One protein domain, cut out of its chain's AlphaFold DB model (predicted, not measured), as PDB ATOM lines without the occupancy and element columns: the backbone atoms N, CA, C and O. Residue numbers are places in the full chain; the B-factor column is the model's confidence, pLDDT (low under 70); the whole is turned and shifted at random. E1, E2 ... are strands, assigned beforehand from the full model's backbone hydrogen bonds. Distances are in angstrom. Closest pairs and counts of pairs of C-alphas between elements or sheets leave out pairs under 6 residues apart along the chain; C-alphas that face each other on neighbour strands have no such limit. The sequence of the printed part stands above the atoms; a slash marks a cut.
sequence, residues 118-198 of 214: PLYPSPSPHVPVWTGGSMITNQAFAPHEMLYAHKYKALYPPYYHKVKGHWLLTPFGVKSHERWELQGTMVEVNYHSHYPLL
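What this domain is: This is residues 118 to 198 of the 214 residues of an uncharacterized protein of Planctopirus limnophila (strain ATCC 43296 / DSM 3776 / IFAM 1008 / 290) (UniProt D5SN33). A long, narrow two-stranded hairpin, E1 and E2, makes the length of a rod; its tip, residues 169 to 174, sticks out free. A looping stretch without named elements, residues 118 to 150, lies alongside the part of the hairpin away from that tip. The 81 printed residues hold no named helix and two antiparallel strands, E1 then E2; the class is all strand, with under half of the residues in named elements. The whole is extended, radius of gyration of the C-alphas 18.7 A, spanning 67 by 27 by 21 A.

How they stand to each other: E1, residues 151 to 170, bends by 87 degrees at residue 158. A tight link leads to E2, residues 173 to 190, its antiparallel neighbour at 167 degrees, forming a hairpin. N 154 and O 187, 2.9 A, and N 168 and O 175, 2.8 A, are within hydrogen-bond range.

Where its parts are: E1 spans 45.4 A from C-alpha 151 at (7.931, -24.463, -17.284). E2 spans 50.3 A to C-alpha 190 at (4.986, -22.494, -20.339).

The domain as a whole: The C-alphas farthest apart, Phe 172 and Leu 197, are 68.1 A apart. The printed part has no cut. Residues 118 to 146 have pLDDT under 70.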
ATOM      1  N   PRO A 118      24.561 -21.862 -18.049       36.22
ATOM      2  CA  PRO A 118      24.581 -20.589 -18.763       36.22
ATOM      3  C   PRO A 118      23.254 -19.850 -18.564       36.22
ATOM      4  O   PRO A 118      22.247 -20.201 -19.166       36.22
ATOM      5  N   LEU A 119      23.250 -18.825 -17.709       42.22
ATOM      6  CA  LEU A 119      22.091 -17.968 -17.481       42.22
ATOM      7  C   LEU A 119      21.561 -17.400 -18.810       42.22
ATOM      8  O   LEU A 119      22.261 -16.664 -19.504       42.22
ATOM      9  N   TYR A 120      20.283 -17.644 -19.116       37.22
ATOM     10  CA  TYR A 120      19.510 -16.658 -19.879       37.22
ATOM     11  C   TYR A 120      19.535 -15.327 -19.102       37.22
ATOM     12  O   TYR A 120      19.542 -15.346 -17.868       37.22
ATOM     13  N   PRO A 121      19.616 -14.177 -19.794       41.31
ATOM     14  CA  PRO A 121      20.299 -12.981 -19.309       41.31
ATOM     15  C   PRO A 121      19.797 -12.521 -17.940       41.31
ATOM     16  O   PRO A 121      18.647 -12.133 -17.756       41.31
ATOM     17  N   SER A 122      20.718 -12.554 -16.990       34.84
ATOM     18  CA  SER A 122      20.662 -11.966 -15.660       34.84
ATOM     19  C   SER A 122      22.119 -11.747 -15.241       34.84
ATOM     20  O   SER A 122      22.967 -12.559 -15.622       34.84
ATOM     21  N   PRO A 123      22.460 -10.747 -14.418       43.31
ATOM     22  CA  PRO A 123      21.989  -9.370 -14.303       43.31
ATOM     23  C   PRO A 123      22.860  -8.421 -15.161       43.31
ATOM     24  O   PRO A 123      23.928  -8.789 -15.644       43.31
ATOM     25  N   SER A 124      22.410  -7.177 -15.361       48.25
ATOM     26  CA  SER A 124      23.167  -6.145 -16.091       48.25
ATOM     27  C   SER A 124      24.595  -5.967 -15.526       48.25
ATOM     28  O   SER A 124      24.731  -5.899 -14.301       48.25
ATOM     29  N   PRO A 125      25.638  -5.799 -16.369       49.28
ATOM     30  CA  PRO A 125      27.033  -5.591 -15.946       49.28
ATOM     31  C   PRO A 125      27.268  -4.415 -14.983       49.28
ATOM     32  O   PRO A 125      28.356  -4.275 -14.435       49.28
ATOM     33  N   HIS A 126      26.272  -3.545 -14.801       49.56
ATOM     34  CA  HIS A 126      26.353  -2.346 -13.968       49.56
ATOM     35  C   HIS A 126      25.794  -2.528 -12.544       49.56
ATOM     36  O   HIS A 126      25.663  -1.557 -11.804       49.56
ATOM     37  N   VAL A 127      25.421  -3.744 -12.135       53.47
ATOM     38  CA  VAL A 127      24.973  -3.987 -10.756       53.47
ATOM     39  C   VAL A 127      26.190  -4.240  -9.859       53.47
ATOM     40  O   VAL A 127      26.921  -5.201 -10.105       53.47
ATOM     41  N   PRO A 128      26.441  -3.414  -8.825       54.81
ATOM     42  CA  PRO A 128      27.594  -3.604  -7.957       54.81
ATOM     43  C   PRO A 128      27.514  -4.934  -7.196       54.81
ATOM     44  O   PRO A 128      26.462  -5.330  -6.693       54.81
ATOM     45  N   VAL A 129      28.654  -5.622  -7.094       53.88
ATOM     46  CA  VAL A 129      28.772  -6.988  -6.544       53.88
ATOM     47  C   VAL A 129      28.245  -7.107  -5.106       53.88
ATOM     48  O   VAL A 129      27.694  -8.146  -4.744       53.88
ATOM     49  N   TRP A 130      28.338  -6.047  -4.292       57.41
ATOM     50  CA  TRP A 130      27.832  -6.041  -2.910       57.41
ATOM     51  C   TRP A 130      26.301  -6.080  -2.804       57.41
ATOM     52  O   TRP A 130      25.769  -6.355  -1.733       57.41
ATOM     53  N   THR A 131      25.578  -5.802  -3.894       51.44
ATOM     54  CA  THR A 131      24.113  -5.688  -3.882       51.44
ATOM     55  C   THR A 131      23.412  -7.049  -3.912       51.44
ATOM     56  O   THR A 131      22.202  -7.124  -3.724       51.44
ATOM     57  N   GLY A 132      24.169  -8.140  -4.073       46.19
ATOM     58  CA  GLY A 132      23.620  -9.485  -4.162       46.19
ATOM     59  C   GLY A 132      22.900  -9.672  -5.494       46.19
ATOM     60  O   GLY A 132      21.759  -9.256  -5.681       46.19
ATOM     61  N   GLY A 133      23.566 -10.318  -6.449       48.66
ATOM     62  CA  GLY A 133      22.885 -10.778  -7.653       48.66
ATOM     63  C   GLY A 133      21.777 -11.756  -7.263       48.66
ATOM     64  O   GLY A 133      22.024 -12.722  -6.541       48.66
ATOM     65  N   SER A 134      20.546 -11.528  -7.727       41.06
ATOM     66  CA  SER A 134      19.529 -12.573  -7.642       41.06
ATOM     67  C   SER A 134      19.819 -13.591  -8.736       41.06
ATOM     68  O   SER A 134      19.545 -13.372  -9.915       41.06
ATOM     69  N   MET A 135      20.432 -14.700  -8.337       43.38
ATOM     70  CA  MET A 135      20.581 -15.864  -9.194       43.38
ATOM     71  C   MET A 135      19.272 -16.639  -9.137       43.38
ATOM     72  O   MET A 135      18.920 -17.217  -8.108       43.38
ATOM     73  N   ILE A 136      18.531 -16.645 -10.242       45.47
ATOM     74  CA  ILE A 136      17.485 -17.644 -10.435       45.47
ATOM     75  C   ILE A 136      18.235 -18.955 -10.653       45.47
ATOM     76  O   ILE A 136      18.758 -19.211 -11.729       45.47
ATOM     77  N   THR A 137      18.326 -19.765  -9.601       46.69
ATOM     78  CA  THR A 137      19.073 -21.033  -9.565       46.69
ATOM     79  C   THR A 137      18.413 -22.141 -10.380       46.69
ATOM     80  O   THR A 137      18.737 -23.317 -10.209       46.69
ATOM     81  N   ASN A 138      17.421 -21.796 -11.201       51.69
ATOM     82  CA  ASN A 138      16.812 -22.760 -12.087       51.69
ATOM     83  C   ASN A 138      17.876 -23.104 -13.122       51.69
ATOM     84  O   ASN A 138      18.401 -22.198 -13.770       51.69
ATOM     85  N   GLN A 139      18.253 -24.380 -13.207       55.31
ATOM     86  CA  GLN A 139      19.274 -24.809 -14.154       55.31
ATOM     87  C   GLN A 139      18.850 -24.330 -15.535       55.31
ATOM     88  O   GLN A 139      17.734 -24.606 -15.976       55.31
ATOM     89  N   ALA A 140      19.688 -23.509 -16.163       58.09
ATOM     90  CA  ALA A 140      19.408 -23.053 -17.504       58.09
ATOM     91  C   ALA A 140      19.369 -24.288 -18.397       58.09
ATOM     92  O   ALA A 140      20.385 -24.965 -18.556       58.09
ATOM     93  N   PHE A 141      18.177 -24.597 -18.904       58.91
ATOM     94  CA  PHE A 141      17.965 -25.751 -19.759       58.91
ATOM     95  C   PHE A 141      18.948 -25.689 -20.923       58.91
ATOM     96  O   PHE A 141      19.062 -24.657 -21.596       58.91
ATOM     97  N   ALA A 142      19.667 -26.784 -21.159       61.72
ATOM     98  CA  ALA A 142      20.506 -26.880 -22.340       61.72
ATOM     99  C   ALA A 142      19.630 -26.686 -23.597       61.72
ATOM    100  O   ALA A 142      18.434 -26.994 -23.569       61.72
ATOM    101  N   PRO A 143      20.179 -26.222 -24.736       64.88
ATOM    102  CA  PRO A 143      19.369 -25.958 -25.930       64.88
ATOM    103  C   PRO A 143      18.512 -27.153 -26.379       64.88
ATOM    104  O   PRO A 143      17.424 -26.969 -26.916       64.88
ATOM    105  N   HIS A 144      18.976 -28.380 -26.124       69.06
ATOM    106  CA  HIS A 144      18.230 -29.602 -26.422       69.06
ATOM    107  C   HIS A 144      17.134 -29.924 -25.389       69.06
ATOM    108  O   HIS A 144      16.136 -30.546 -25.738       69.06
ATOM    109  N   GLU A 145      17.265 -29.475 -24.138       64.38
ATOM    110  CA  GLU A 145      16.247 -29.625 -23.089       64.38
ATOM    111  C   GLU A 145      15.081 -28.642 -23.279       64.38
ATOM    112  O   GLU A 145      13.955 -28.925 -22.869       64.38
ATOM    113  N   MET A 146      15.311 -27.535 -23.998       69.31
ATOM    114  CA  MET A 146      14.252 -26.607 -24.408       69.31
ATOM    115  C   MET A 146      13.236 -27.201 -25.399       69.31
ATOM    116  O   MET A 146      12.182 -26.602 -25.613       69.31
ATOM    117  N   LEU A 147      13.521 -28.356 -26.007       72.38
ATOM    118  CA  LEU A 147      12.629 -28.998 -26.979       72.38
ATOM    119  C   LEU A 147      11.442 -29.727 -26.330       72.38
ATOM    120  O   LEU A 147      10.445 -29.994 -27.001       72.38
ATOM    121  N   TYR A 148      11.525 -30.054 -25.039       77.94
ATOM    122  CA  TYR A 148      10.464 -30.765 -24.326       77.94
ATOM    123  C   TYR A 148       9.533 -29.809 -23.585       77.94
ATOM    124  O   TYR A 148       9.856 -28.648 -23.350       77.94
ATOM    125  N   ALA A 149       8.346 -30.288 -23.212       82.88
ATOM    126  CA  ALA A 149       7.406 -29.484 -22.442       82.88
ATOM    127  C   ALA A 149       7.994 -29.178 -21.056       82.88
ATOM    128  O   ALA A 149       8.220 -30.087 -20.258       82.88
ATOM    129  N   HIS A 150       8.231 -27.901 -20.770       78.19
ATOM    130  CA  HIS A 150       8.807 -27.446 -19.512       78.19
ATOM    131  C   HIS A 150       8.238 -26.077 -19.128       78.19
ATOM    132  O   HIS A 150       7.672 -25.349 -19.948       78.19
ATOM    133  N   LYS A 151       8.366 -25.742 -17.845       81.38
ATOM    134  CA  LYS A 151       7.931 -24.463 -17.284       81.38
ATOM    135  C   LYS A 151       9.114 -23.801 -16.610       81.38
ATOM    136  O   LYS A 151       9.795 -24.446 -15.815       81.38
ATOM    137  N   TYR A 152       9.345 -22.524 -16.890       73.56
ATOM    138  CA  TYR A 152      10.360 -21.761 -16.173       73.56
ATOM    139  C   TYR A 152       9.877 -20.366 -15.806       73.56
ATOM    140  O   TYR A 152       8.951 -19.811 -16.398       73.56
ATOM    141  N   LYS A 153      10.544 -19.805 -14.801       76.38
ATOM    142  CA  LYS A 153      10.375 -18.426 -14.358       76.38
ATOM    143  C   LYS A 153      11.618 -17.644 -14.756       76.38
ATOM    144  O   LYS A 153      12.729 -18.082 -14.464       76.38
ATOM    145  N   ALA A 154      11.424 -16.509 -15.410       71.75
ATOM    146  CA  ALA A 154      12.489 -15.593 -15.796       71.75
ATOM    147  C   ALA A 154      12.178 -14.183 -15.292       71.75
ATOM    148  O   ALA A 154      11.015 -13.791 -15.197       71.75
ATOM    149  N   LEU A 155      13.219 -13.421 -14.961       75.31
ATOM    150  CA  LEU A 155      13.108 -12.007 -14.608       75.31
ATOM    151  C   LEU A 155      13.624 -11.175 -15.785       75.31
ATOM    152  O   LEU A 155      14.815 -11.202 -16.093       75.31
ATOM    153  N   TYR A 156      12.733 -10.435 -16.433       72.88
ATOM    154  CA  TYR A 156      13.050  -9.544 -17.542       72.88
ATOM    155  C   TYR A 156      13.305  -8.108 -17.056       72.88
ATOM    156  O   TYR A 156      12.753  -7.692 -16.030       72.88
ATOM    157  N   PRO A 157      14.137  -7.340 -17.781       74.00
ATOM    158  CA  PRO A 157      14.336  -5.919 -17.511       74.00
ATOM    159  C   PRO A 157      13.039  -5.117 -17.751       74.00
ATOM    160  O   PRO A 157      12.174  -5.579 -18.500       74.00
ATOM    161  N   PRO A 158      12.897  -3.902 -17.177       73.69
ATOM    162  CA  PRO A 158      13.904  -3.133 -16.438       73.69
ATOM    163  C   PRO A 158      14.145  -3.653 -15.013       73.69
ATOM    164  O   PRO A 158      13.208  -3.937 -14.269       73.69
ATOM    165  N   TYR A 159      15.418  -3.760 -14.634       70.19
ATOM    166  CA  TYR A 159      15.830  -4.223 -13.311       70.19
ATOM    167  C   TYR A 159      15.997  -3.052 -12.346       70.19
ATOM    168  O   TYR A 159      16.596  -2.037 -12.697       70.19
ATOM    169  N   TYR A 160      15.521  -3.213 -11.118       70.31
ATOM    170  CA  TYR A 160      15.706  -2.235 -10.053       70.31
ATOM    171  C   TYR A 160      15.943  -2.935  -8.717       70.31
ATOM    172  O   TYR A 160      15.499  -4.060  -8.492       70.31
ATOM    173  N   HIS A 161      16.657  -2.269  -7.814       75.81
ATOM    174  CA  HIS A 161      16.917  -2.797  -6.482       75.81
ATOM    175  C   HIS A 161      15.897  -2.251  -5.501       75.81
ATOM    176  O   HIS A 161      15.689  -1.042  -5.408       75.81
ATOM    177  N   LYS A 162      15.279  -3.149  -4.740       76.69
ATOM    178  CA  LYS A 162      14.450  -2.786  -3.601       76.69
ATOM    179  C   LYS A 162      15.255  -3.003  -2.330       76.69
ATOM    180  O   LYS A 162      15.584  -4.138  -1.987       76.69
ATOM    181  N   VAL A 163      15.543  -1.912  -1.630       80.62
ATOM    182  CA  VAL A 163      16.212  -1.952  -0.327       80.62
ATOM    183  C   VAL A 163      15.151  -2.013   0.757       80.62
ATOM    184  O   VAL A 163      14.296  -1.135   0.859       80.62
ATOM    185  N   LYS A 164      15.188  -3.064   1.572       84.94
ATOM    186  CA  LYS A 164      14.404  -3.161   2.803       84.94
ATOM    187  C   LYS A 164      15.370  -3.063   3.975       84.94
ATOM    188  O   LYS A 164      16.011  -4.046   4.340       84.94
ATOM    189  N   GLY A 165      15.498  -1.860   4.521       89.88
ATOM    190  CA  GLY A 165      16.325  -1.576   5.689       89.88
ATOM    191  C   GLY A 165      15.509  -1.553   6.973       89.88
ATOM    192  O   GLY A 165      14.342  -1.162   6.974       89.88
ATOM    193  N   HIS A 166      16.131  -1.949   8.075       91.75
ATOM    194  CA  HIS A 166      15.662  -1.618   9.415       91.75
ATOM    195  C   HIS A 166      16.851  -1.317  10.322       91.75
ATOM    196  O   HIS A 166      17.972  -1.778  10.093       91.75
ATOM    197  N   TRP A 167      16.586  -0.522  11.352       94.69
ATOM    198  CA  TRP A 167      17.570  -0.152  12.355       94.69
ATOM    199  C   TRP A 167      17.348  -0.999  13.599       94.69
ATOM    200  O   TRP A 167      16.246  -1.048  14.143       94.69
ATOM    201  N   LEU A 168      18.399  -1.680  14.037       93.88
ATOM    202  CA  LEU A 168      18.416  -2.472  15.254       93.88
ATOM    203  C   LEU A 168      19.209  -1.702  16.305       93.88
ATOM    204  O   LEU A 168      20.404  -1.446  16.136       93.88
ATOM    205  N   LEU A 169      18.541  -1.335  17.396       95.88
ATOM    206  CA  LEU A 169      19.214  -0.785  18.562       95.88
ATOM    207  C   LEU A 169      19.776  -1.945  19.385       95.88
ATOM    208  O   LEU A 169      19.037  -2.699  20.015       95.88
ATOM    209  N   THR A 170      21.094  -2.089  19.368       93.19
ATOM    210  CA  THR A 170      21.824  -3.002  20.247       93.19
ATOM    211  C   THR A 170      22.432  -2.222  21.415       93.19
ATOM    212  O   THR A 170      22.737  -1.041  21.262       93.19
ATOM    213  N   PRO A 171      22.676  -2.847  22.582       94.19
ATOM    214  CA  PRO A 171      23.327  -2.167  23.711       94.19
ATOM    215  C   PRO A 171      24.737  -1.642  23.376       94.19
ATOM    216  O   PRO A 171      25.244  -0.760  24.057       94.19
ATOM    217  N   PHE A 172      25.352  -2.142  22.301       95.44
ATOM    218  CA  PHE A 172      26.647  -1.696  21.778       95.44
ATOM    219  C   PHE A 172      26.544  -0.623  20.676       95.44
ATOM    220  O   PHE A 172      27.558  -0.272  20.080       95.44
ATOM    221  N   GLY A 173      25.340  -0.131  20.361       95.25
ATOM    222  CA  GLY A 173      25.108   0.901  19.348       95.25
ATOM    223  C   GLY A 173      23.978   0.578  18.368       95.25
ATOM    224  O   GLY A 173      23.298  -0.447  18.465       95.25
ATOM    225  N   VAL A 174      23.782   1.470  17.399       94.81
ATOM    226  CA  VAL A 174      22.783   1.318  16.334       94.81
ATOM    227  C   VAL A 174      23.407   0.557  15.165       94.81
ATOM    228  O   VAL A 174      24.432   0.972  14.633       94.81
ATOM    229  N   LYS A 175      22.783  -0.547  14.747       92.69
ATOM    230  CA  LYS A 175      23.168  -1.294  13.544       92.69
ATOM    231  C   LYS A 175      22.089  -1.156  12.476       92.69
ATOM    232  O   LYS A 175      20.918  -1.424  12.743       92.69
ATOM    233  N   SER A 176      22.476  -0.769  11.264       90.88
ATOM    234  CA  SER A 176      21.622  -0.869  10.078       90.88
ATOM    235  C   SER A 176      21.683  -2.289   9.529       90.88
ATOM    236  O   SER A 176      22.766  -2.829   9.309       90.88
ATOM    237  N   HIS A 177      20.524  -2.894   9.289       89.56
ATOM    238  CA  HIS A 177      20.438  -4.144   8.551       89.56
ATOM    239  C   HIS A 177      19.601  -3.940   7.296       89.56
ATOM    240  O   HIS A 177      18.388  -3.717   7.355       89.56
ATOM    241  N   GLU A 178      20.256  -4.071   6.151       85.56
ATOM    242  CA  GLU A 178      19.645  -3.876   4.847       85.56
ATOM    243  C   GLU A 178      19.557  -5.196   4.103       85.56
ATOM    244  O   GLU A 178      20.527  -5.939   3.970       85.56
ATOM    245  N   ARG A 179      18.357  -5.487   3.610       78.44
ATOM    246  CA  ARG A 179      18.109  -6.588   2.695       78.44
ATOM    247  C   ARG A 179      17.888  -6.012   1.309       78.44
ATOM    248  O   ARG A 179      16.899  -5.318   1.070       78.44
ATOM    249  N   TRP A 180      18.806  -6.332   0.414       76.00
ATOM    250  CA  TRP A 180      18.735  -5.955  -0.987       76.00
ATOM    251  C   TRP A 180      18.018  -7.063  -1.761       76.00
ATOM    252  O   TRP A 180      18.345  -8.242  -1.637       76.00
ATOM    253  N   GLU A 181      16.980  -6.695  -2.510       75.81
ATOM    254  CA  GLU A 181      16.222  -7.603  -3.371       75.81
ATOM    255  C   GLU A 181      16.242  -7.061  -4.806       75.81
ATOM    256  O   GLU A 181      15.821  -5.927  -5.048       75.81
ATOM    257  N   LEU A 182      16.705  -7.868  -5.766       72.62
ATOM    258  CA  LEU A 182      16.576  -7.546  -7.188       72.62
ATOM    259  C   LEU A 182      15.113  -7.713  -7.610       72.62
ATOM    260  O   LEU A 182      14.512  -8.769  -7.410       72.62
ATOM    261  N   GLN A 183      14.545  -6.670  -8.201       76.06
ATOM    262  CA  GLN A 183      13.205  -6.663  -8.768       76.06
ATOM    263  C   GLN A 183      13.257  -6.378 -10.271       76.06
ATOM    264  O   GLN A 183      14.212  -5.807 -10.794       76.06
ATOM    265  N   GLY A 184      12.218  -6.817 -10.970       76.19
ATOM    266  CA  GLY A 184      12.060  -6.686 -12.413       76.19
ATOM    267  C   GLY A 184      10.741  -7.318 -12.846       76.19
ATOM    268  O   GLY A 184       9.922  -7.711 -12.009       76.19
ATOM    269  N   THR A 185      10.535  -7.446 -14.150       80.19
ATOM    270  CA  THR A 185       9.326  -8.065 -14.691       80.19
ATOM    271  C   THR A 185       9.471  -9.579 -14.659       80.19
ATOM    272  O   THR A 185      10.128 -10.173 -15.508       80.19
ATOM    273  N   MET A 186       8.870 -10.229 -13.665       75.31
ATOM    274  CA  MET A 186       8.875 -11.689 -13.594       75.31
ATOM    275  C   MET A 186       7.841 -12.276 -14.559       75.31
ATOM    276  O   MET A 186       6.670 -11.904 -14.520       75.31
ATOM    277  N   VAL A 187       8.276 -13.203 -15.409       75.19
ATOM    278  CA  VAL A 187       7.454 -13.889 -16.408       75.19
ATOM    279  C   VAL A 187       7.559 -15.394 -16.190       75.19
ATOM    280  O   VAL A 187       8.650 -15.938 -16.020       75.19
ATOM    281  N   GLU A 188       6.414 -16.067 -16.203       80.06
ATOM    282  CA  GLU A 188       6.331 -17.525 -16.239       80.06
ATOM    283  C   GLU A 188       6.074 -17.968 -17.677       80.06
ATOM    284  O   GLU A 188       5.064 -17.595 -18.281       80.06
ATOM    285  N   VAL A 189       6.991 -18.759 -18.228       77.81
ATOM    286  CA  VAL A 189       6.882 -19.277 -19.589       77.81
ATOM    287  C   VAL A 189       6.546 -20.760 -19.530       77.81
ATOM    288  O   VAL A 189       7.229 -21.547 -18.874       77.81
ATOM    289  N   ASN A 190       5.468 -21.126 -20.221       82.81
ATOM    290  CA  ASN A 190       4.986 -22.494 -20.339       82.81
ATOM    291  C   ASN A 190       5.227 -22.974 -21.774       82.81
ATOM    292  O   ASN A 190       4.511 -22.560 -22.687       82.81
ATOM    293  N   TYR A 191       6.224 -23.836 -21.976       79.06
ATOM    294  CA  TYR A 191       6.457 -24.481 -23.265       79.06
ATOM    295  C   TYR A 191       5.654 -25.777 -23.357       79.06
ATOM    296  O   TYR A 191       5.659 -26.608 -22.448       79.06
ATOM    297  N   HIS A 192       4.975 -25.956 -24.488       80.38
ATOM    298  CA  HIS A 192       4.215 -27.156 -24.815       80.38
ATOM    299  C   HIS A 192       4.891 -27.879 -25.985       80.38
ATOM    300  O   HIS A 192       5.327 -27.237 -26.935       80.38
ATOM    301  N   SER A 193       4.960 -29.210 -25.929       82.00
ATOM    302  CA  SER A 193       5.594 -30.034 -26.973       82.00
ATOM    303  C   SER A 193       4.774 -30.146 -28.261       82.00
ATOM    304  O   SER A 193       5.294 -30.534 -29.300       82.00
ATOM    305  N   HIS A 194       3.481 -29.841 -28.194       81.75
ATOM    306  CA  HIS A 194       2.558 -29.926 -29.314       81.75
ATOM    307  C   HIS A 194       1.595 -28.746 -29.269       81.75
ATOM    308  O   HIS A 194       1.218 -28.269 -28.194       81.75
ATOM    309  N   TYR A 195       1.187 -28.281 -30.448       78.56
ATOM    310  CA  TYR A 195       0.160 -27.257 -30.549       78.56
ATOM    311  C   TYR A 195      -1.194 -27.888 -30.192       78.56
ATOM    312  O   TYR A 195      -1.566 -28.898 -30.799       78.56
ATOM    313  N   PRO A 196      -1.937 -27.354 -29.209       77.75
ATOM    314  CA  PRO A 196      -3.277 -27.848 -28.950       77.75
ATOM    315  C   PRO A 196      -4.145 -27.551 -30.175       77.75
ATOM    316  O   PRO A 196      -4.161 -26.426 -30.664       77.75
ATOM    317  N   LEU A 197      -4.899 -28.543 -30.655       84.50
ATOM    318  CA  LEU A 197      -5.788 -28.393 -31.821       84.50
ATOM    319  C   LEU A 197      -6.796 -27.238 -31.664       84.50
ATOM    320  O   LEU A 197      -7.294 -26.709 -32.651       84.50
ATOM    321  N   LEU A 198      -7.073 -26.832 -30.422       85.38
ATOM    322  CA  LEU A 198      -7.849 -25.649 -30.078       85.38
ATOM    323  C   LEU A 198      -7.072 -24.839 -29.027       85.38
ATOM    324  O   LEU A 198      -6.883 -25.334 -27.907       85.38
TER     325      LEU A 198